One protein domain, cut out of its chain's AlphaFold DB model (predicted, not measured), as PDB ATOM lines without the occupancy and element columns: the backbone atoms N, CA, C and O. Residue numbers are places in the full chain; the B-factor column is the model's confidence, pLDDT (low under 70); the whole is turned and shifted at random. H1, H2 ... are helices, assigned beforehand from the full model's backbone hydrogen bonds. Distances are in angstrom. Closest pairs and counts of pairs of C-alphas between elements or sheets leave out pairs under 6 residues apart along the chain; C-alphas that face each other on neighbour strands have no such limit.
ATOM      1  N   GLU A   4      -8.294  44.720 -16.893       93.50
ATOM      2  CA  GLU A   4      -7.762  43.847 -15.834       93.50
ATOM      3  C   GLU A   4      -7.778  42.367 -16.247       93.50
ATOM      4  O   GLU A   4      -6.769  41.680 -16.143       93.50
ATOM      5  N   GLN A   5      -8.882  41.888 -16.833       93.25
ATOM      6  CA  GLN A   5      -8.968  40.512 -17.333       93.25
ATOM      7  C   GLN A   5      -7.978  40.231 -18.474       93.25
ATOM      8  O   GLN A   5      -7.492  39.108 -18.595       93.25
ATOM      9  N   LYS A   6      -7.693  41.224 -19.332       92.38
ATOM     10  CA  LYS A   6      -6.698  41.091 -20.409       92.38
ATOM     11  C   LYS A   6      -5.291  40.965 -19.824       92.38
ATOM     12  O   LYS A   6      -4.521  40.134 -20.296       92.38
ATOM     13  N   GLU A   7      -4.973  41.760 -18.807       94.56
ATOM     14  CA  GLU A   7      -3.673  41.735 -18.132       94.56
ATOM     15  C   GLU A   7      -3.459  40.432 -17.357       94.56
ATOM     16  O   GLU A   7      -2.439  39.776 -17.552       94.56
ATOM     17  N   GLU A   8      -4.447  39.986 -16.578       95.19
ATOM     18  CA  GLU A   8      -4.388  38.702 -15.866       95.19
ATOM     19  C   GLU A   8      -4.207  37.520 -16.830       95.19
ATOM     20  O   GLU A   8      -3.409  36.612 -16.577       95.19
ATOM     21  N   LEU A   9      -4.922  37.535 -17.962       95.31
ATOM     22  CA  LEU A   9      -4.786  36.504 -18.986       95.31
ATOM     23  C   LEU A   9      -3.400  36.541 -19.642       95.31
ATOM     24  O   LEU A   9      -2.801  35.487 -19.846       95.31
ATOM     25  N   ARG A  10      -2.876  37.732 -19.945       96.38
ATOM     26  CA  ARG A  10      -1.521  37.907 -20.486       96.38
ATOM     27  C   ARG A  10      -0.473  37.332 -19.544       96.38
ATOM     28  O   ARG A  10       0.351  36.532 -19.983       96.38
ATOM     29  N   ASP A  11      -0.547  37.667 -18.262       96.56
ATOM     30  CA  ASP A  11       0.401  37.186 -17.257       96.56
ATOM     31  C   ASP A  11       0.338  35.661 -17.108       96.56
ATOM     32  O   ASP A  11       1.370  34.990 -17.015       96.56
ATOM     33  N   LEU A  12      -0.869  35.086 -17.152       96.44
ATOM     34  CA  LEU A  12      -1.064  33.639 -17.134       96.44
ATOM     35  C   LEU A  12      -0.440  32.960 -18.360       96.44
ATOM     36  O   LEU A  12       0.293  31.982 -18.204       96.44
ATOM     37  N   VAL A  13      -0.709  33.470 -19.566       96.44
ATOM     38  CA  VAL A  13      -0.184  32.918 -20.826       96.44
ATOM     39  C   VAL A  13       1.337  32.968 -20.840       96.44
ATOM     40  O   VAL A  13       1.978  31.950 -21.099       96.44
ATOM     41  N   ILE A  14       1.915  34.116 -20.486       95.75
ATOM     42  CA  ILE A  14       3.364  34.302 -20.378       95.75
ATOM     43  C   ILE A  14       3.970  33.276 -19.416       95.75
ATOM     44  O   ILE A  14       4.914  32.571 -19.776       95.75
ATOM     45  N   LYS A  15       3.392  33.143 -18.219       96.25
ATOM     46  CA  LYS A  15       3.891  32.223 -17.195       96.25
ATOM     47  C   LYS A  15       3.813  30.764 -17.638       96.25
ATOM     48  O   LYS A  15       4.744  30.003 -17.391       96.25
ATOM     49  N   ILE A  16       2.717  30.362 -18.283       95.19
ATOM     50  CA  ILE A  16       2.562  29.005 -18.815       95.19
ATOM     51  C   ILE A  16       3.611  28.748 -19.900       95.19
ATOM     52  O   ILE A  16       4.312  27.742 -19.825       95.19
ATOM     53  N   VAL A  17       3.764  29.655 -20.868       94.81
ATOM     54  CA  VAL A  17       4.762  29.517 -21.939       94.81
ATOM     55  C   VAL A  17       6.169  29.364 -21.358       94.81
ATOM     56  O   VAL A  17       6.882  28.448 -21.761       94.81
ATOM     57  N   ASP A  18       6.546  30.179 -20.370       93.62
ATOM     58  CA  ASP A  18       7.865  30.088 -19.730       93.62
ATOM     59  C   ASP A  18       8.103  28.743 -19.047       93.62
ATOM     60  O   ASP A  18       9.140  28.120 -19.272       93.62
ATOM     61  N   ILE A  19       7.123  28.248 -18.287       91.44
ATOM     62  CA  ILE A  19       7.206  26.938 -17.626       91.44
ATOM     63  C   ILE A  19       7.380  25.822 -18.660       91.44
ATOM     64  O   ILE A  19       8.220  24.937 -18.497       91.44
ATOM     65  N   PHE A  20       6.597  25.844 -19.738       90.44
ATOM     66  CA  PHE A  20       6.676  24.820 -20.777       90.44
ATOM     67  C   PHE A  20       8.008  24.878 -21.533       90.44
ATOM     68  O   PHE A  20       8.597  23.832 -21.810       90.44
ATOM     69  N   VAL A  21       8.527  26.076 -21.810       89.44
ATOM     70  CA  VAL A  21       9.858  26.257 -22.401       89.44
ATOM     71  C   VAL A  21      10.945  25.725 -21.470       89.44
ATOM     72  O   VAL A  21      11.819  24.991 -21.930       89.44
ATOM     73  N   GLU A  22      10.892  26.038 -20.178       87.00
ATOM     74  CA  GLU A  22      11.852  25.557 -19.180       87.00
ATOM     75  C   GLU A  22      11.856  24.023 -19.094       87.00
ATOM     76  O   GLU A  22      12.904  23.393 -19.251       87.00
ATOM     77  N   ILE A  23      10.676  23.410 -18.947       83.81
ATOM     78  CA  ILE A  23      10.517  21.948 -18.908       83.81
ATOM     79  C   ILE A  23      11.045  21.312 -20.199       83.81
ATOM     80  O   ILE A  23      11.720  20.280 -20.156       83.81
ATOM     81  N   SER A  24      10.789  21.944 -21.347       83.31
ATOM     82  CA  SER A  24      11.274  21.456 -22.637       83.31
ATOM     83  C   SER A  24      12.783  21.554 -22.805       83.31
ATOM     84  O   SER A  24      13.302  20.948 -23.729       83.31
ATOM     85  N   ARG A  25      13.506  22.284 -21.948       79.06
ATOM     86  CA  ARG A  25      14.958  22.505 -22.050       79.06
ATOM     87  C   ARG A  25      15.779  21.758 -21.000       79.06
ATOM     88  O   ARG A  25      16.999  21.873 -21.023       79.06
ATOM     89  N   PHE A  26      15.151  20.966 -20.129       65.94
ATOM     90  CA  PHE A  26      15.734  20.355 -18.918       65.94
ATOM     91  C   PHE A  26      16.844  19.284 -19.151       65.94
ATOM     92  O   PHE A  26      17.055  18.387 -18.340       65.94
ATOM     93  N   SER A  27      17.560  19.324 -20.277       58.06
ATOM     94  CA  SER A  27      18.303  18.195 -20.856       58.06
ATOM     95  C   SER A  27      19.822  18.172 -20.635       58.06
ATOM     96  O   SER A  27      20.490  17.323 -21.228       58.06
ATOM     97  N   GLU A  28      20.396  19.012 -19.763       56.94
ATOM     98  CA  GLU A  28      21.847  18.946 -19.472       56.94
ATOM     99  C   GLU A  28      22.275  17.596 -18.859       56.94
ATOM    100  O   GLU A  28      23.441  17.203 -18.910       56.94
ATOM    101  N   VAL A  29      21.318  16.826 -18.330       61.28
ATOM    102  CA  VAL A  29      21.542  15.511 -17.732       61.28
ATOM    103  C   VAL A  29      21.124  14.398 -18.705       61.28
ATOM    104  O   VAL A  29      19.949  14.042 -18.803       61.28
ATOM    105  N   LYS A  30      22.105  13.786 -19.388       62.38
ATOM    106  CA  LYS A  30      21.917  12.746 -20.432       62.38
ATOM    107  C   LYS A  30      20.922  11.624 -20.097       62.38
ATOM    108  O   LYS A  30      20.200  11.163 -20.971       62.38
ATOM    109  N   HIS A  31      20.863  11.150 -18.851       63.78
ATOM    110  CA  HIS A  31      19.951  10.054 -18.487       63.78
ATOM    111  C   HIS A  31      18.496  10.508 -18.272       63.78
ATOM    112  O   HIS A  31      17.593   9.675 -18.324       63.78
ATOM    113  N   LEU A  32      18.257  11.810 -18.076       62.38
ATOM    114  CA  LEU A  32      16.923  12.402 -17.921       62.38
ATOM    115  C   LEU A  32      16.330  12.898 -19.249       62.38
ATOM    116  O   LEU A  32      15.131  13.155 -19.308       62.38
ATOM    117  N   GLN A  33      17.117  12.943 -20.332       63.19
ATOM    118  CA  GLN A  33      16.649  13.292 -21.685       63.19
ATOM    119  C   GLN A  33      15.464  12.436 -22.153       63.19
ATOM    120  O   GLN A  33      14.558  12.931 -22.811       63.19
ATOM    121  N   LYS A  34      15.403  11.163 -21.741       62.81
ATOM    122  CA  LYS A  34      14.273  10.269 -22.052       62.81
ATOM    123  C   LYS A  34      12.951  10.668 -21.378       62.81
ATOM    124  O   LYS A  34      11.910  10.141 -21.747       62.81
ATOM    125  N   ILE A  35      12.999  11.549 -20.377       67.88
ATOM    126  CA  ILE A  35      11.851  12.025 -19.587       67.88
ATOM    127  C   ILE A  35      11.513  13.487 -19.956       67.88
ATOM    128  O   ILE A  35      10.499  14.025 -19.512       67.88
ATOM    129  N   GLN A  36      12.334  14.135 -20.793       74.88
ATOM    130  CA  GLN A  36      12.102  15.490 -21.288       74.88
ATOM    131  C   GLN A  36      10.755  15.564 -22.007       74.88
ATOM    132  O   GLN A  36      10.494  14.829 -22.962       74.88
ATOM    133  N   ARG A  37       9.892  16.478 -21.559       83.38
ATOM    134  CA  ARG A  37       8.630  16.759 -22.243       83.38
ATOM    135  C   ARG A  37       8.870  17.824 -23.293       83.38
ATOM    136  O   ARG A  37       9.139  18.974 -22.960       83.38
ATOM    137  N   LYS A  38       8.784  17.420 -24.554       87.44
ATOM    138  CA  LYS A  38       8.900  18.330 -25.687       87.44
ATOM    139  C   LYS A  38       7.638  19.179 -25.823       87.44
ATOM    140  O   LYS A  38       6.555  18.766 -25.411       87.44
ATOM    141  N   LEU A  39       7.789  20.363 -26.402       91.19
ATOM    142  CA  LEU A  39       6.669  21.217 -26.776       91.19
ATOM    143  C   LEU A  39       5.929  20.600 -27.958       91.19
ATOM    144  O   LEU A  39       6.543  20.262 -28.971       91.19
ATOM    145  N   GLU A  40       4.611  20.492 -27.844       92.25
ATOM    146  CA  GLU A  40       3.773  20.087 -28.967       92.25
ATOM    147  C   GLU A  40       3.636  21.240 -29.973       92.25
ATOM    148  O   GLU A  40       3.432  22.385 -29.556       92.25
ATOM    149  N   PRO A  41       3.715  20.979 -31.290       93.94
ATOM    150  CA  PRO A  41       3.611  22.039 -32.286       93.94
ATOM    151  C   PRO A  41       2.310  22.849 -32.235       93.94
ATOM    152  O   PRO A  41       2.359  24.069 -32.388       93.94
ATOM    153  N   ASP A  42       1.176  22.197 -31.957       94.69
ATOM    154  CA  ASP A  42      -0.117  22.869 -31.751       94.69
ATOM    155  C   ASP A  42      -0.060  23.863 -30.589       94.69
ATOM    156  O   ASP A  42      -0.459  25.013 -30.736       94.69
ATOM    157  N   PHE A  43       0.525  23.450 -29.460       95.06
ATOM    158  CA  PHE A  43       0.680  24.319 -28.295       95.06
ATOM    159  C   PHE A  43       1.494  25.572 -28.633       95.06
ATOM    160  O   PHE A  43       1.150  26.668 -28.192       95.06
ATOM    161  N   ILE A  44       2.554  25.425 -29.436       95.81
ATOM    162  CA  ILE A  44       3.358  26.567 -29.876       95.81
ATOM    163  C   ILE A  44       2.511  27.526 -30.718       95.81
ATOM    164  O   ILE A  44       2.484  28.721 -30.431       95.81
ATOM    165  N   ALA A  45       1.785  27.013 -31.715       96.75
ATOM    166  CA  ALA A  45       0.950  27.832 -32.589       96.75
ATOM    167  C   ALA A  45      -0.183  28.543 -31.820       96.75
ATOM    168  O   ALA A  45      -0.363  29.755 -31.968       96.75
ATOM    169  N   ASP A  46      -0.896  27.820 -30.952       97.19
ATOM    170  CA  ASP A  46      -2.011  28.344 -30.155       97.19
ATOM    171  C   ASP A  46      -1.564  29.458 -29.207       97.19
ATOM    172  O   ASP A  46      -2.183  30.525 -29.141       97.19
ATOM    173  N   MET A  47      -0.470  29.235 -28.474       97.56
ATOM    174  CA  MET A  47       0.045  30.228 -27.533       97.56
ATOM    175  C   MET A  47       0.659  31.427 -28.251       97.56
ATOM    176  O   MET A  47       0.499  32.549 -27.776       97.56
ATOM    177  N   SER A  48       1.298  31.235 -29.409       97.94
ATOM    178  CA  SER A  48       1.730  32.352 -30.255       97.94
ATOM    179  C   SER A  48       0.548  33.216 -30.685       97.94
ATOM    180  O   SER A  48       0.586  34.430 -30.497       97.94
ATOM    181  N   LEU A  49      -0.541  32.618 -31.173       97.75
ATOM    182  CA  LEU A  49      -1.733  33.381 -31.555       97.75
ATOM    183  C   LEU A  49      -2.353  34.105 -30.352       97.75
ATOM    184  O   LEU A  49      -2.785  35.253 -30.463       97.75
ATOM    185  N   MET A  50      -2.385  33.451 -29.189       97.12
ATOM    186  CA  MET A  50      -2.898  34.051 -27.961       97.12
ATOM    187  C   MET A  50      -2.050  35.243 -27.506       97.12
ATOM    188  O   MET A  50      -2.610  36.283 -27.172       97.12
ATOM    189  N   MET A  51      -0.720  35.130 -27.550       97.69
ATOM    190  CA  MET A  51       0.193  36.226 -27.223       97.69
ATOM    191  C   MET A  51       0.032  37.417 -28.180       97.69
ATOM    192  O   MET A  51      -0.031  38.547 -27.705       97.69
ATOM    193  N   ILE A  52      -0.141  37.197 -29.491       96.75
ATOM    194  CA  ILE A  52      -0.431  38.293 -30.443       96.75
ATOM    195  C   ILE A  52      -1.705  39.045 -30.038       96.75
ATOM    196  O   ILE A  52      -1.699  40.268 -29.932       96.75
ATOM    197  N   LYS A  53      -2.787  38.323 -29.715       95.06
ATOM    198  CA  LYS A  53      -4.060  38.928 -29.264       95.06
ATOM    199  C   LYS A  53      -3.951  39.683 -27.932       95.06
ATOM    200  O   LYS A  53      -4.850  40.453 -27.578       95.06
ATOM    201  N   LEU A  54      -2.882  39.443 -27.180       96.38
ATOM    202  CA  LEU A  54      -2.581  40.067 -25.894       96.38
ATOM    203  C   LEU A  54      -1.484  41.137 -26.004       96.38
ATOM    204  O   LEU A  54      -0.959  41.563 -24.979       96.38
ATOM    205  N   ASP A  55      -1.207  41.608 -27.223       94.50
ATOM    206  CA  ASP A  55      -0.231  42.651 -27.558       94.50
ATOM    207  C   ASP A  55       1.238  42.251 -27.276       94.50
ATOM    208  O   ASP A  55       2.113  43.102 -27.147       94.50
ATOM    209  N   GLU A  56       1.531  40.946 -27.229       96.62
ATOM    210  CA  GLU A  56       2.865  40.364 -27.001       96.62
ATOM    211  C   GLU A  56       3.501  39.858 -28.314       96.62
ATOM    212  O   GLU A  56       4.088  38.772 -28.377       96.62
ATOM    213  N   SER A  57       3.364  40.624 -29.403       95.31
ATOM    214  CA  SER A  57       3.700  40.173 -30.764       95.31
ATOM    215  C   SER A  57       5.155  39.726 -30.930       95.31
ATOM    216  O   SER A  57       5.400  38.643 -31.457       95.31
ATOM    217  N   GLU A  58       6.141  40.503 -30.471       95.38
ATOM    218  CA  GLU A  58       7.564  40.141 -30.623       95.38
ATOM    219  C   GLU A  58       7.861  38.770 -29.995       95.38
ATOM    220  O   GLU A  58       8.470  37.889 -30.612       95.38
ATOM    221  N   ARG A  59       7.363  38.567 -28.774       96.06
ATOM    222  CA  ARG A  59       7.506  37.312 -28.044       96.06
ATOM    223  C   ARG A  59       6.774  36.173 -28.742       96.06
ATOM    224  O   ARG A  59       7.326  35.077 -28.843       96.06
ATOM    225  N   ALA A  60       5.572  36.428 -29.246       97.44
ATOM    226  CA  ALA A  60       4.775  35.443 -29.954       97.44
ATOM    227  C   ALA A  60       5.480  34.897 -31.196       97.44
ATOM    228  O   ALA A  60       5.535  33.679 -31.383       97.44
ATOM    229  N   TRP A  61       6.056  35.780 -32.012       97.00
ATOM    230  CA  TRP A  61       6.774  35.407 -33.229       97.00
ATOM    231  C   TRP A  61       8.077  34.668 -32.922       97.00
ATOM    232  O   TRP A  61       8.388  33.671 -33.575       97.00
ATOM    233  N   LYS A  62       8.797  35.082 -31.870       94.94
ATOM    234  CA  LYS A  62       9.980  34.364 -31.370       94.94
ATOM    235  C   LYS A  62       9.640  32.975 -30.826       94.94
ATOM    236  O   LYS A  62      10.423  32.038 -30.977       94.94
ATOM    237  N   PHE A  63       8.486  32.823 -30.183       95.25
ATOM    238  CA  PHE A  63       8.016  31.519 -29.727       95.25
ATOM    239  C   PHE A  63       7.589  30.642 -30.911       95.25
ATOM    240  O   PHE A  63       7.987  29.482 -30.984       95.25
ATOM    241  N   LEU A  64       6.893  31.220 -31.897       96.12
ATOM    242  CA  LEU A  64       6.468  30.517 -33.108       96.12
ATOM    243  C   LEU A  64       7.664  29.986 -33.905       96.12
ATOM    244  O   LEU A  64       7.610  28.871 -34.424       96.12
ATOM    245  N   SER A  65       8.772  30.737 -33.962       93.81
ATOM    246  CA  SER A  65       9.978  30.311 -34.682       93.81
ATOM    247  C   SER A  65      10.630  29.048 -34.115       93.81
ATOM    248  O   SER A  65      11.422  28.425 -34.815       93.81
ATOM    249  N   LEU A  66      10.264  28.599 -32.906       91.94
ATOM    250  CA  LEU A  66      10.677  27.279 -32.407       91.94
ATOM    251  C   LEU A  66      10.184  26.140 -33.314       91.94
ATOM    252  O   LEU A  66      10.817  25.090 -33.391       91.94
ATOM    253  N   LEU A  67       9.092  26.351 -34.059       92.12
ATOM    254  CA  LEU A  67       8.613  25.410 -35.073       92.12
ATOM    255  C   LEU A  67       9.526  25.318 -36.297       92.12
ATOM    256  O   LEU A  67       9.370  24.380 -37.073       92.12
ATOM    257  N   LEU A  68      10.447  26.257 -36.493       88.56
ATOM    258  CA  LEU A  68      11.430  26.237 -37.576       88.56
ATOM    259  C   LEU A  68      12.798  25.729 -37.120       88.56
ATOM    260  O   LEU A  68      13.622  25.392 -37.966       88.56
ATOM    261  N   ASP A  69      13.035  25.686 -35.810       74.12
ATOM    262  CA  ASP A  69      14.356  25.450 -35.245       74.12
ATOM    263  C   ASP A  69      14.878  24.035 -35.566       74.12
ATOM    264  O   ASP A  69      14.145  23.038 -35.521       74.12
ATOM    265  N   GLU A  70      16.177  23.941 -35.860       55.47
ATOM    266  CA  GLU A  70      16.892  22.681 -36.115       55.47
ATOM    267  C   GLU A  70      16.934  21.790 -34.863       55.47
ATOM    268  O   GLU A  70      17.142  20.578 -34.960       55.47
ATOM    269  N   ALA A  71      16.602  22.358 -33.697       51.41
ATOM    270  CA  ALA A  71      16.325  21.670 -32.438       51.41
ATOM    271  C   ALA A  71      15.140  20.679 -32.494       51.41
ATOM    272  O   ALA A  71      14.652  20.243 -31.458       51.41
ATOM    273  N   LYS A  72      14.649  20.286 -33.672       57.31
ATOM    274  CA  LYS A  72      13.836  19.072 -33.852       57.31
ATOM    275  C   LYS A  72      14.675  17.811 -34.033       57.31
ATOM    276  O   LYS A  72      14.135  16.708 -33.947       57.31
ATOM    277  N   GLN A  73      15.969  17.949 -34.313       55.69
ATOM    278  CA  GLN A  73      16.858  16.829 -34.591       55.69
ATOM    279  C   GLN A  73      17.886  16.667 -33.467       55.69
ATOM    280  O   GLN A  73      18.543  17.619 -33.059       55.69
ATOM    281  N   GLY A  74      18.017  15.441 -32.956       60.06
ATOM    282  CA  GLY A  74      18.986  15.089 -31.915       60.06
ATOM    283  C   GLY A  74      18.414  14.973 -30.498       60.06
ATOM    284  O   GLY A  74      17.226  15.173 -30.247       60.06
ATOM    285  N   GLU A  75      19.286  14.596 -29.559       61.88
ATOM    286  CA  GLU A  75      18.939  14.300 -28.156       61.88
ATOM    287  C   GLU A  75      18.532  15.542 -27.344       61.88
ATOM    288  O   GLU A  75      17.926  15.411 -26.286       61.88
ATOM    289  N   THR A  76      18.824  16.746 -27.843       69.50
ATOM    290  CA  THR A  76      18.501  18.030 -27.198       69.50
ATOM    291  C   THR A  76      17.238  18.678 -27.761       69.50
ATOM    292  O   THR A  76      17.000  19.865 -27.537       69.50
ATOM    293  N   ALA A  77      16.440  17.928 -28.525       78.06
ATOM    294  CA  ALA A  77      15.294  18.487 -29.214       78.06
ATOM    295  C   ALA A  77      14.198  18.964 -28.250       78.06
ATOM    296  O   ALA A  77      13.710  18.189 -27.427       78.06
ATOM    297  N   THR A  78      13.787  20.226 -28.377       83.69
ATOM    298  CA  THR A  78      12.819  20.886 -27.481       83.69
ATOM    299  C   THR A  78      11.383  20.806 -27.997       83.69
ATOM    300  O   THR A  78      10.443  20.931 -27.213       83.69
ATOM    301  N   VAL A  79      11.200  20.554 -29.297       88.12
ATOM    302  CA  VAL A  79       9.895  20.474 -29.967       88.12
ATOM    303  C   VAL A  79       9.637  19.046 -30.446       88.12
ATOM    304  O   VAL A  79      10.526  18.380 -30.983       88.12
ATOM    305  N   SER A  80       8.418  18.561 -30.221       86.50
ATOM    306  CA  SER A  80       7.958  17.247 -30.662       86.50
ATOM    307  C   SER A  80       7.837  17.206 -32.187       86.50
ATOM    308  O   SER A  80       7.447  18.183 -32.827       86.50
ATOM    309  N   ASN A  81       8.180  16.064 -32.782       83.38
ATOM    310  CA  ASN A  81       8.024  15.798 -34.213       83.38
ATOM    311  C   ASN A  81       6.872  14.823 -34.507       83.38
ATOM    312  O   ASN A  81       6.708  14.409 -35.651       83.38
ATOM    313  N   GLU A  82       6.093  14.443 -33.490       84.31
ATOM    314  CA  GLU A  82       5.025  13.449 -33.622       84.31
ATOM    315  C   GLU A  82       3.775  14.002 -34.312       84.31
ATOM    316  O   GLU A  82       2.979  13.245 -34.868       84.31
ATOM    317  N   ARG A  83       3.585  15.323 -34.261       86.69
ATOM    318  CA  ARG A  83       2.397  16.010 -34.770       86.69
ATOM    319  C   ARG A  83       2.772  17.258 -35.547       86.69
ATOM    320  O   ARG A  83       3.857  17.811 -35.383       86.69
ATOM    321  N   SER A  84       1.858  17.698 -36.398       90.75
ATOM    322  CA  SER A  84       1.936  18.983 -37.084       90.75
ATOM    323  C   SER A  84       1.057  20.011 -36.375       90.75
ATOM    324  O   SER A  84       0.014  19.620 -35.856       90.75
ATOM    325  N   PRO A  85       1.423  21.301 -36.392       93.62
ATOM    326  CA  PRO A  85       0.539  22.350 -35.907       93.62
ATOM    327  C   PRO A  85      -0.726  22.440 -36.776       93.62
ATOM    328  O   PRO A  85      -0.689  22.166 -37.981       93.62
ATOM    329  N   ASN A  86      -1.837  22.853 -36.176       93.75
ATOM    330  CA  ASN A  86      -3.112  23.037 -36.847       93.75
ATOM    331  C   ASN A  86      -2.998  24.136 -37.917       93.75
ATOM    332  O   ASN A  86      -2.626  25.278 -37.631       93.75
ATOM    333  N   TYR A  87      -3.352  23.786 -39.156       93.62
ATOM    334  CA  TYR A  87      -3.318  24.707 -40.288       93.62
ATOM    335  C   TYR A  87      -4.194  25.947 -40.074       93.62
ATOM    336  O   TYR A  87      -3.766  27.036 -40.432       93.62
ATOM    337  N   GLU A  88      -5.378  25.820 -39.472       95.81
ATOM    338  CA  GLU A  88      -6.291  26.952 -39.256       95.81
ATOM    339  C   GLU A  88      -5.669  28.004 -38.332       95.81
ATOM    340  O   GLU A  88      -5.761  29.201 -38.593       95.81
ATOM    341  N   ILE A  89      -4.967  27.568 -37.283       96.56
ATOM    342  CA  ILE A  89      -4.256  28.465 -36.362       96.56
ATOM    343  C   ILE A  89      -3.081  29.142 -37.070       96.56
ATOM    344  O   ILE A  89      -2.859  30.341 -36.908       96.56
ATOM    345  N   LEU A  90      -2.354  28.394 -37.902       96.00
ATOM    346  CA  LEU A  90      -1.276  28.936 -38.727       96.00
ATOM    347  C   LEU A  90      -1.762  29.919 -39.793       96.00
ATOM    348  O   LEU A  90      -1.071  30.902 -40.050       96.00
ATOM    349  N   ASP A  91      -2.925  29.682 -40.398       96.31
ATOM    350  CA  ASP A  91      -3.532  30.627 -41.330       96.31
ATOM    351  C   ASP A  91      -3.959  31.902 -40.597       96.31
ATOM    352  O   ASP A  91      -3.669  32.990 -41.080       96.31
ATOM    353  N   LEU A  92      -4.525  31.806 -39.388       97.94
ATOM    354  CA  LEU A  92      -4.810  32.987 -38.565       97.94
ATOM    355  C   LEU A  92      -3.539  33.787 -38.250       97.94
ATOM    356  O   LEU A  92      -3.530  35.001 -38.427       97.94
ATOM    357  N   LEU A  93      -2.450  33.121 -37.858       97.94
ATOM    358  CA  LEU A  93      -1.149  33.767 -37.656       97.94
ATOM    359  C   LEU A  93      -0.644  34.444 -38.941       97.94
ATOM    360  O   LEU A  93      -0.210  35.593 -38.903       97.94
ATOM    361  N   MET A  94      -0.744  33.764 -40.087       97.56
ATOM    362  CA  MET A  94      -0.408  34.345 -41.387       97.56
ATOM    363  C   MET A  94      -1.231  35.612 -41.639       97.56
ATOM    364  O   MET A  94      -0.665  36.635 -42.009       97.56
ATOM    365  N   GLN A  95      -2.544  35.578 -41.403       97.56
ATOM    366  CA  GLN A  95      -3.416  36.739 -41.583       97.56
ATOM    367  C   GLN A  95      -3.021  37.917 -40.687       97.56
ATOM    368  O   GLN A  95      -3.003  39.042 -41.175       97.56
ATOM    369  N   GLU A  96      -2.646  37.680 -39.426       97.69
ATOM    370  CA  GLU A  96      -2.120  38.743 -38.555       97.69
ATOM    371  C   GLU A  96      -0.882  39.406 -39.179       97.69
ATOM    372  O   GLU A  96      -0.824  40.629 -39.317       97.69
ATOM    373  N   ALA A  97       0.074  38.612 -39.670       97.62
ATOM    374  CA  ALA A  97       1.263  39.151 -40.332       97.62
ATOM    375  C   ALA A  97       0.940  39.910 -41.634       97.62
ATOM    376  O   ALA A  97       1.555  40.941 -41.919       97.62
ATOM    377  N   LEU A  98      -0.023  39.425 -42.426       97.69
ATOM    378  CA  LEU A  98      -0.470  40.090 -43.654       97.69
ATOM    379  C   LEU A  98      -1.168  41.423 -43.352       97.69
ATOM    380  O   LEU A  98      -0.902  42.405 -44.045       97.69
ATOM    381  N   ASN A  99      -2.006  41.476 -42.312       96.25
ATOM    382  CA  ASN A  99      -2.695  42.692 -41.870       96.25
ATOM    383  C   ASN A  99      -1.709  43.778 -41.421       96.25
ATOM    384  O   ASN A  99      -1.923  44.959 -41.686       96.25
ATOM    385  N   GLU A 100      -0.603  43.378 -40.793       95.69
ATOM    386  CA  GLU A 100       0.494  44.279 -40.426       95.69
ATOM    387  C   GLU A 100       1.394  44.660 -41.620       95.69
ATOM    388  O   GLU A 100       2.302  45.481 -41.479       95.69
ATOM    389  N   GLY A 101       1.203  44.050 -42.796       96.31
ATOM    390  CA  GLY A 101       2.120  44.187 -43.932       96.31
ATOM    391  C   GLY A 101       3.520  43.619 -43.649       96.31
ATOM    392  O   GLY A 101       4.486  43.955 -44.343       96.31
ATOM    393  N   ASN A 102       3.648  42.760 -42.637       96.56
ATOM    394  CA  ASN A 102       4.908  42.236 -42.135       96.56
ATOM    395  C   ASN A 102       5.325  40.980 -42.909       96.56
ATOM    396  O   ASN A 102       5.058  39.841 -42.516       96.56
ATOM    397  N   TRP A 103       6.034  41.196 -44.019       96.31
ATOM    398  CA  TRP A 103       6.513  40.109 -44.876       96.31
ATOM    399  C   TRP A 103       7.399  39.101 -44.139       96.31
ATOM    400  O   TRP A 103       7.413  37.932 -44.514       96.31
ATOM    401  N   TYR A 104       8.146  39.530 -43.119       95.88
ATOM    402  CA  TYR A 104       9.072  38.666 -42.394       95.88
ATOM    403  C   TYR A 104       8.305  37.615 -41.583       95.88
ATOM    404  O   TYR A 104       8.551  36.417 -41.729       95.88
ATOM    405  N   ASN A 105       7.304  38.049 -40.816       97.12
ATOM    406  CA  ASN A 105       6.441  37.148 -40.052       97.12
ATOM    407  C   ASN A 105       5.573  36.275 -40.970       97.12
ATOM    408  O   ASN A 105       5.447  35.074 -40.740       97.12
ATOM    409  N   ALA A 106       5.067  36.832 -42.074       97.56
ATOM    410  CA  ALA A 106       4.314  36.057 -43.058       97.56
ATOM    411  C   ALA A 106       5.189  34.962 -43.713       97.56
ATOM    412  O   ALA A 106       4.762  33.823 -43.905       97.56
ATOM    413  N   SER A 107       6.464  35.270 -43.970       95.94
ATOM    414  CA  SER A 107       7.448  34.296 -44.458       95.94
ATOM    415  C   SER A 107       7.792  33.230 -43.411       95.94
ATOM    416  O   SER A 107       8.120  32.104 -43.782       95.94
ATOM    417  N   CYS A 108       7.721  33.550 -42.114       95.94
ATOM    418  CA  CYS A 108       7.849  32.567 -41.033       95.94
ATOM    419  C   CYS A 108       6.703  31.543 -41.106       95.94
ATOM    420  O   CYS A 108       6.959  30.340 -41.167       95.94
ATOM    421  N   CYS A 109       5.453  32.006 -41.226       96.81
ATOM    422  CA  CYS A 109       4.289  31.134 -41.420       96.81
ATOM    423  C   CYS A 109       4.419  30.260 -42.676       96.81
ATOM    424  O   CYS A 109       4.210  29.050 -42.595       96.81
ATOM    425  N   LEU A 110       4.830  30.838 -43.811       95.88
ATOM    426  CA  LEU A 110       5.066  30.099 -45.058       95.88
ATOM    427  C   LEU A 110       6.078  28.958 -44.870       95.88
ATOM    428  O   LEU A 110       5.849  27.837 -45.326       95.88
ATOM    429  N   GLN A 111       7.189  29.229 -44.184       94.44
ATOM    430  CA  GLN A 111       8.213  28.219 -43.919       94.44
ATOM    431  C   GLN A 111       7.690  27.092 -43.025       94.44
ATOM    432  O   GLN A 111       7.976  25.928 -43.298       94.44
ATOM    433  N   ILE A 112       6.892  27.411 -42.000       94.38
ATOM    434  CA  ILE A 112       6.271  26.401 -41.132       94.38
ATOM    435  C   ILE A 112       5.295  25.549 -41.947       94.38
ATOM    436  O   ILE A 112       5.333  24.321 -41.862       94.38
ATOM    437  N   MET A 113       4.464  26.179 -42.784       94.19
ATOM    438  CA  MET A 113       3.528  25.474 -43.658       94.19
ATOM    439  C   MET A 113       4.247  24.512 -44.607       94.19
ATOM    440  O   MET A 113       3.800  23.378 -44.767       94.19
ATOM    441  N   ALA A 114       5.372  24.923 -45.194       92.69
ATOM    442  CA  ALA A 114       6.187  24.054 -46.037       92.69
ATOM    443  C   ALA A 114       6.825  22.906 -45.234       92.69
ATOM    444  O   ALA A 114       6.748  21.748 -45.638       92.69
ATOM    445  N   LEU A 115       7.414  23.206 -44.070       91.06
ATOM    446  CA  LEU A 115       8.117  22.229 -43.233       91.06
ATOM    447  C   LEU A 115       7.206  21.094 -42.752       91.06
ATOM    448  O   LEU A 115       7.644  19.950 -42.665       91.06
ATOM    449  N   TYR A 116       5.949  21.410 -42.451       90.56
ATOM    450  CA  TYR A 116       4.952  20.443 -41.995       90.56
ATOM    451  C   TYR A 116       4.003  19.970 -43.107       90.56
ATOM    452  O   TYR A 116       3.058  19.242 -42.816       90.56
ATOM    453  N   SER A 117       4.240  20.358 -44.369       90.50
ATOM    454  CA  SER A 117       3.378  20.014 -45.517       90.50
ATOM    455  C   SER A 117       1.897  20.380 -45.308       90.50
ATOM    456  O   SER A 117       0.994  19.621 -45.651       90.50
ATOM    457  N   LEU A 118       1.645  21.546 -44.705       89.44
ATOM    458  CA  LEU A 118       0.307  22.000 -44.308       89.44
ATOM    459  C   LEU A 118      -0.430  22.767 -45.406       89.44
ATOM    460  O   LEU A 118      -1.658  22.767 -45.433       89.44
ATOM    461  N   SER A 119       0.301  23.429 -46.306       86.56
ATOM    462  CA  SER A 119      -0.309  24.109 -47.450       86.56
ATOM    463  C   SER A 119      -0.371  23.182 -48.657       86.56
ATOM    464  O   SER A 119       0.600  22.507 -48.989       86.56
ATOM    465  N   LYS A 120      -1.513  23.196 -49.351       83.12
ATOM    466  CA  LYS A 120      -1.702  22.474 -50.618       83.12
ATOM    467  C   LYS A 120      -0.973  23.131 -51.789       83.12
ATOM    468  O   LYS A 120      -0.781  22.480 -52.807       83.12
ATOM    469  N   ASN A 121      -0.659  24.424 -51.683       90.62
ATOM    470  CA  ASN A 121      -0.010  25.183 -52.743       90.62
ATOM    471  C   ASN A 121       0.742  26.378 -52.140       90.62
ATOM    472  O   ASN A 121       0.149  27.400 -51.792       90.62
ATOM    473  N   LEU A 122       2.066  26.250 -52.042       92.50
ATOM    474  CA  LEU A 122       2.922  27.295 -51.482       92.50
ATOM    475  C   LEU A 122       2.971  28.553 -52.364       92.50
ATOM    476  O   LEU A 122       3.139  29.647 -51.834       92.50
ATOM    477  N   LYS A 123       2.761  28.438 -53.682       94.06
ATOM    478  CA  LYS A 123       2.727  29.595 -54.596       94.06
ATOM    479  C   LYS A 123       1.554  30.519 -54.300       94.06
ATOM    480  O   LYS A 123       1.730  31.731 -54.284       94.06
ATOM    481  N   LEU A 124       0.383  29.958 -53.985       94.12
ATOM    482  CA  LEU A 124      -0.772  30.759 -53.568       94.12
ATOM    483  C   LEU A 124      -0.487  31.546 -52.284       94.12
ATOM    484  O   LEU A 124      -0.923  32.690 -52.154       94.12
ATOM    485  N   GLU A 125       0.271  30.968 -51.354       95.19
ATOM    486  CA  GLU A 125       0.681  31.666 -50.135       95.19
ATOM    487  C   GLU A 125       1.694  32.783 -50.428       95.19
ATOM    488  O   GLU A 125       1.566  33.891 -49.906       95.19
ATOM    489  N   VAL A 126       2.648  32.559 -51.337       96.00
ATOM    490  CA  VAL A 126       3.576  33.607 -51.805       96.00
ATOM    491  C   VAL A 126       2.836  34.753 -52.499       96.00
ATOM    492  O   VAL A 126       3.154  35.925 -52.269       96.00
ATOM    493  N   ASP A 127       1.813  34.445 -53.297       95.38
ATOM    494  CA  ASP A 127       0.949  35.447 -53.920       95.38
ATOM    495  C   ASP A 127       0.178  36.256 -52.871       95.38
ATOM    496  O   ASP A 127       0.056  37.478 -52.998       95.38
ATOM    497  N   ARG A 128      -0.336  35.602 -51.818       95.94
ATOM    498  CA  ARG A 128      -0.997  36.284 -50.692       95.94
ATOM    499  C   ARG A 128      -0.045  37.266 -50.014       95.94
ATOM    500  O   ARG A 128      -0.431  38.423 -49.837       95.94
ATOM    501  N   ILE A 129       1.190  36.852 -49.716       97.44
ATOM    502  CA  ILE A 129       2.224  37.723 -49.132       97.44
ATOM    503  C   ILE A 129       2.538  38.886 -50.073       97.44
ATOM    504  O   ILE A 129       2.532  40.041 -49.657       97.44
ATOM    505  N   SER A 130       2.748  38.611 -51.358       95.69
ATOM    506  CA  SER A 130       3.109  39.627 -52.353       95.69
ATOM    507  C   SER A 130       2.028  40.683 -52.577       95.69
ATOM    508  O   SER A 130       2.347  41.792 -53.007       95.69
ATOM    509  N   LYS A 131       0.757  40.341 -52.327       95.62
ATOM    510  CA  LYS A 131      -0.384  41.258 -52.438       95.62
ATOM    511  C   LYS A 131      -0.536  42.179 -51.228       95.62
ATOM    512  O   LYS A 131      -0.930  43.324 -51.416       95.62
ATOM    513  N   HIS A 132      -0.257  41.689 -50.020       96.62
ATOM    514  CA  HIS A 132      -0.500  42.443 -48.780       96.62
ATOM    515  C   HIS A 132       0.759  43.120 -48.237       96.62
ATOM    516  O   HIS A 132       0.674  44.171 -47.608       96.62
ATOM    517  N   CYS A 133       1.936  42.551 -48.491       95.06
ATOM    518  CA  CYS A 133       3.198  43.085 -48.008       95.06
ATOM    519  C   CYS A 133       3.939  43.838 -49.119       95.06
ATOM    520  O   CYS A 133       4.000  43.397 -50.269       95.06
ATOM    521  N   ASN A 134       4.577  44.957 -48.766       91.75
ATOM    522  CA  ASN A 134       5.400  45.724 -49.700       91.75
ATOM    523  C   ASN A 134       6.767  45.049 -49.905       91.75
ATOM    524  O   ASN A 134       7.762  45.414 -49.277       91.75
ATOM    525  N   LEU A 135       6.798  44.022 -50.756       94.38
ATOM    526  CA  LEU A 135       8.012  43.284 -51.086       94.38
ATOM    527  C   LEU A 135       8.872  44.031 -52.107       94.38
ATOM    528  O   LEU A 135       8.394  44.489 -53.145       94.38
ATOM    529  N   THR A 136      10.180  44.033 -51.880       95.50
ATOM    530  CA  THR A 136      11.162  44.329 -52.926       95.50
ATOM    531  C   THR A 136      11.180  43.216 -53.979       95.50
ATOM    532  O   THR A 136      10.790  42.073 -53.721       95.50
ATOM    533  N   SER A 137      11.705  43.519 -55.168       95.19
ATOM    534  CA  SER A 137      11.886  42.527 -56.240       95.19
ATOM    535  C   SER A 137      12.731  41.325 -55.804       95.19
ATOM    536  O   SER A 137      12.440  40.195 -56.190       95.19
ATOM    537  N   ILE A 138      13.749  41.556 -54.969       95.94
ATOM    538  CA  ILE A 138      14.616  40.502 -54.433       95.94
ATOM    539  C   ILE A 138      13.837  39.606 -53.466       95.94
ATOM    540  O   ILE A 138      13.885  38.388 -53.609       95.94
ATOM    541  N   GLN A 139      13.093  40.185 -52.517       95.62
ATOM    542  CA  GLN A 139      12.292  39.410 -51.561       95.62
ATOM    543  C   GLN A 139      11.245  38.551 -52.266       95.62
ATOM    544  O   GLN A 139      11.122  37.370 -51.957       95.62
ATOM    545  N   ARG A 140      10.543  39.115 -53.256       95.25
ATOM    546  CA  ARG A 140       9.566  38.363 -54.049       95.25
ATOM    547  C   ARG A 140      10.207  37.155 -54.732       95.25
ATOM    548  O   ARG A 140       9.734  36.041 -54.548       95.25
ATOM    549  N   LYS A 141      11.329  37.359 -55.427       95.75
ATOM    550  CA  LYS A 141      12.046  36.279 -56.117       95.75
ATOM    551  C   LYS A 141      12.529  35.183 -55.161       95.75
ATOM    552  O   LYS A 141      12.515  34.009 -55.516       95.75
ATOM    553  N   ILE A 142      12.967  35.551 -53.954       96.19
ATOM    554  CA  ILE A 142      13.361  34.579 -52.924       96.19
ATOM    555  C   ILE A 142      12.165  33.706 -52.522       96.19
ATOM    556  O   ILE A 142      12.313  32.488 -52.450       96.19
ATOM    557  N   LEU A 143      10.996  34.308 -52.288       95.44
ATOM    558  CA  LEU A 143       9.790  33.575 -51.898       95.44
ATOM    559  C   LEU A 143       9.257  32.681 -53.026       95.44
ATOM    560  O   LEU A 143       8.902  31.535 -52.768       95.44
ATOM    561  N   GLU A 144       9.254  33.170 -54.265       95.00
ATOM    562  CA  GLU A 144       8.874  32.384 -55.448       95.00
ATOM    563  C   GLU A 144       9.770  31.145 -55.595       95.00
ATOM    564  O   GLU A 144       9.273  30.021 -55.626       95.00
ATOM    565  N   ASN A 145      11.096  31.334 -55.556       95.19
ATOM    566  CA  ASN A 145      12.055  30.230 -55.614       95.19
ATOM    567  C   ASN A 145      11.882  29.242 -54.448       95.19
ATOM    568  O   ASN A 145      12.062  28.039 -54.622       95.19
ATOM    569  N   PHE A 146      11.574  29.738 -53.245       94.00
ATOM    570  CA  PHE A 146      11.319  28.882 -52.087       94.00
ATOM    571  C   PHE A 146      10.112  27.968 -52.322       94.00
ATOM    572  O   PHE A 146      10.199  26.773 -52.037       94.00
ATOM    573  N   ALA A 147       9.013  28.512 -52.855       92.00
ATOM    574  CA  ALA A 147       7.827  27.730 -53.180       92.00
ATOM    575  C   ALA A 147       8.120  26.681 -54.264       92.00
ATOM    576  O   ALA A 147       7.705  25.542 -54.105       92.00
ATOM    577  N   ASP A 148       8.892  27.027 -55.301       90.38
ATOM    578  CA  ASP A 148       9.267  26.096 -56.380       90.38
ATOM    579  C   ASP A 148      10.118  24.904 -55.908       90.38
ATOM    580  O   ASP A 148      10.012  23.815 -56.461       90.38
ATOM    581  N   ILE A 149      10.985  25.090 -54.905       88.88
ATOM    582  CA  ILE A 149      11.858  24.016 -54.388       88.88
ATOM    583  C   ILE A 149      11.094  23.044 -53.472       88.88
ATOM    584  O   ILE A 149      11.534  21.911 -53.264       88.88
ATOM    585  N   ARG A 150      10.006  23.505 -52.849       80.06
ATOM    586  CA  ARG A 150       9.265  22.778 -51.805       80.06
ATOM    587  C   ARG A 150       7.934  22.188 -52.285       80.06
ATOM    588  O   ARG A 150       7.298  21.499 -51.490       80.06
ATOM    589  N   GLU A 151       7.524  22.481 -53.518       62.09
ATOM    590  CA  GLU A 151       6.391  21.862 -54.227       62.09
ATOM    591  C   GLU A 151       6.792  20.499 -54.819       62.09
ATOM    592  O   GLU A 151       5.970  19.561 -54.722       62.09
TER     593      GLU A 151
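What this domain is: This is residues 4 to 151 of the 151 residues of an uncharacterized protein of Onchocerca ochengi (UniProt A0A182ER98). Three helical hairpins, H2 with H3, H4 with H5 and H6 with H7, stand side by side in a row as an up-and-down bundle of six helices, each running against the one before it in the chain. The longest helix, H1, stands at the H2 end of the row, tilted and packed on H2 with residues 10 to 17 alone. The printed part has 148 residues with seven named helices, H1 to H7 in that order along the chain, and no named strand; its class is all helix. It is compact, with a radius of gyration of the C-alphas of 16.4 A, and spans 49 by 42 by 23 A.

Where its parts are: Find C-alpha 4 at (-7.762, 43.847, -15.834); from there H1, residues 4 to 24, runs 30.2 A to C-alpha 24 at (11.274, 21.456, -22.637). Next look for H2 at residues 41 to 53, 18.8 A long, and H3 at residues 57 to 67. Further on you meet H4, residues 87 to 99, 18.1 A, and H5, residues 103 to 115, 18.0 A. H6 is residues 122 to 132, and H7, residues 137 to 150, runs 20.4 A to C-alpha 150 at (9.265, 22.778, -51.805).

How they stand to each other: Start at H1, which forms a hairpin with H2: the closest C-alphas, those of Arg 10 and Met 51, are 7.2 A apart, at a shallow tilt of 29 degrees, opposite ways. H2 and H3 touch as a hairpin, closest at the C-alphas of Ser 48 and Ala 60, 4.3 A. H2 also touches H4, with its residues 45 to 49 alone; the closest C-alphas are those of Leu 49 and Leu 93, 6.1 A. Their tilt of 33 degrees is shallow, only just short of steep. H4 and H5 touch as a hairpin, closest at the C-alphas of Ala 97 and Ala 106, 5.1 A. H5 and H6 form another, at a shallow tilt of 11 degrees, with the C-alphas of Trp 103 and Ile 129 closest at 6.5 A. In the hairpin of H6 and H7, the closest C-alphas are those of Leu 122 and Ala 147, 5.2 A. H1 and H7 are apart. In H1, H2, H4, H5, H6 and H7 every O i to N i+4 pair is within hydrogen-bond range; in H3, 5 of 7 are.

The domain as a whole: Look to His 31 and Ser 137 for the two C-alphas farthest apart, 50.4 A. The printed part has no cut. The links H1 to H2 and H3 to H4 are long, with 16 and 19 residues. Confidence is low, under 70, at residues 26 to 35, 70 to 76 and 151.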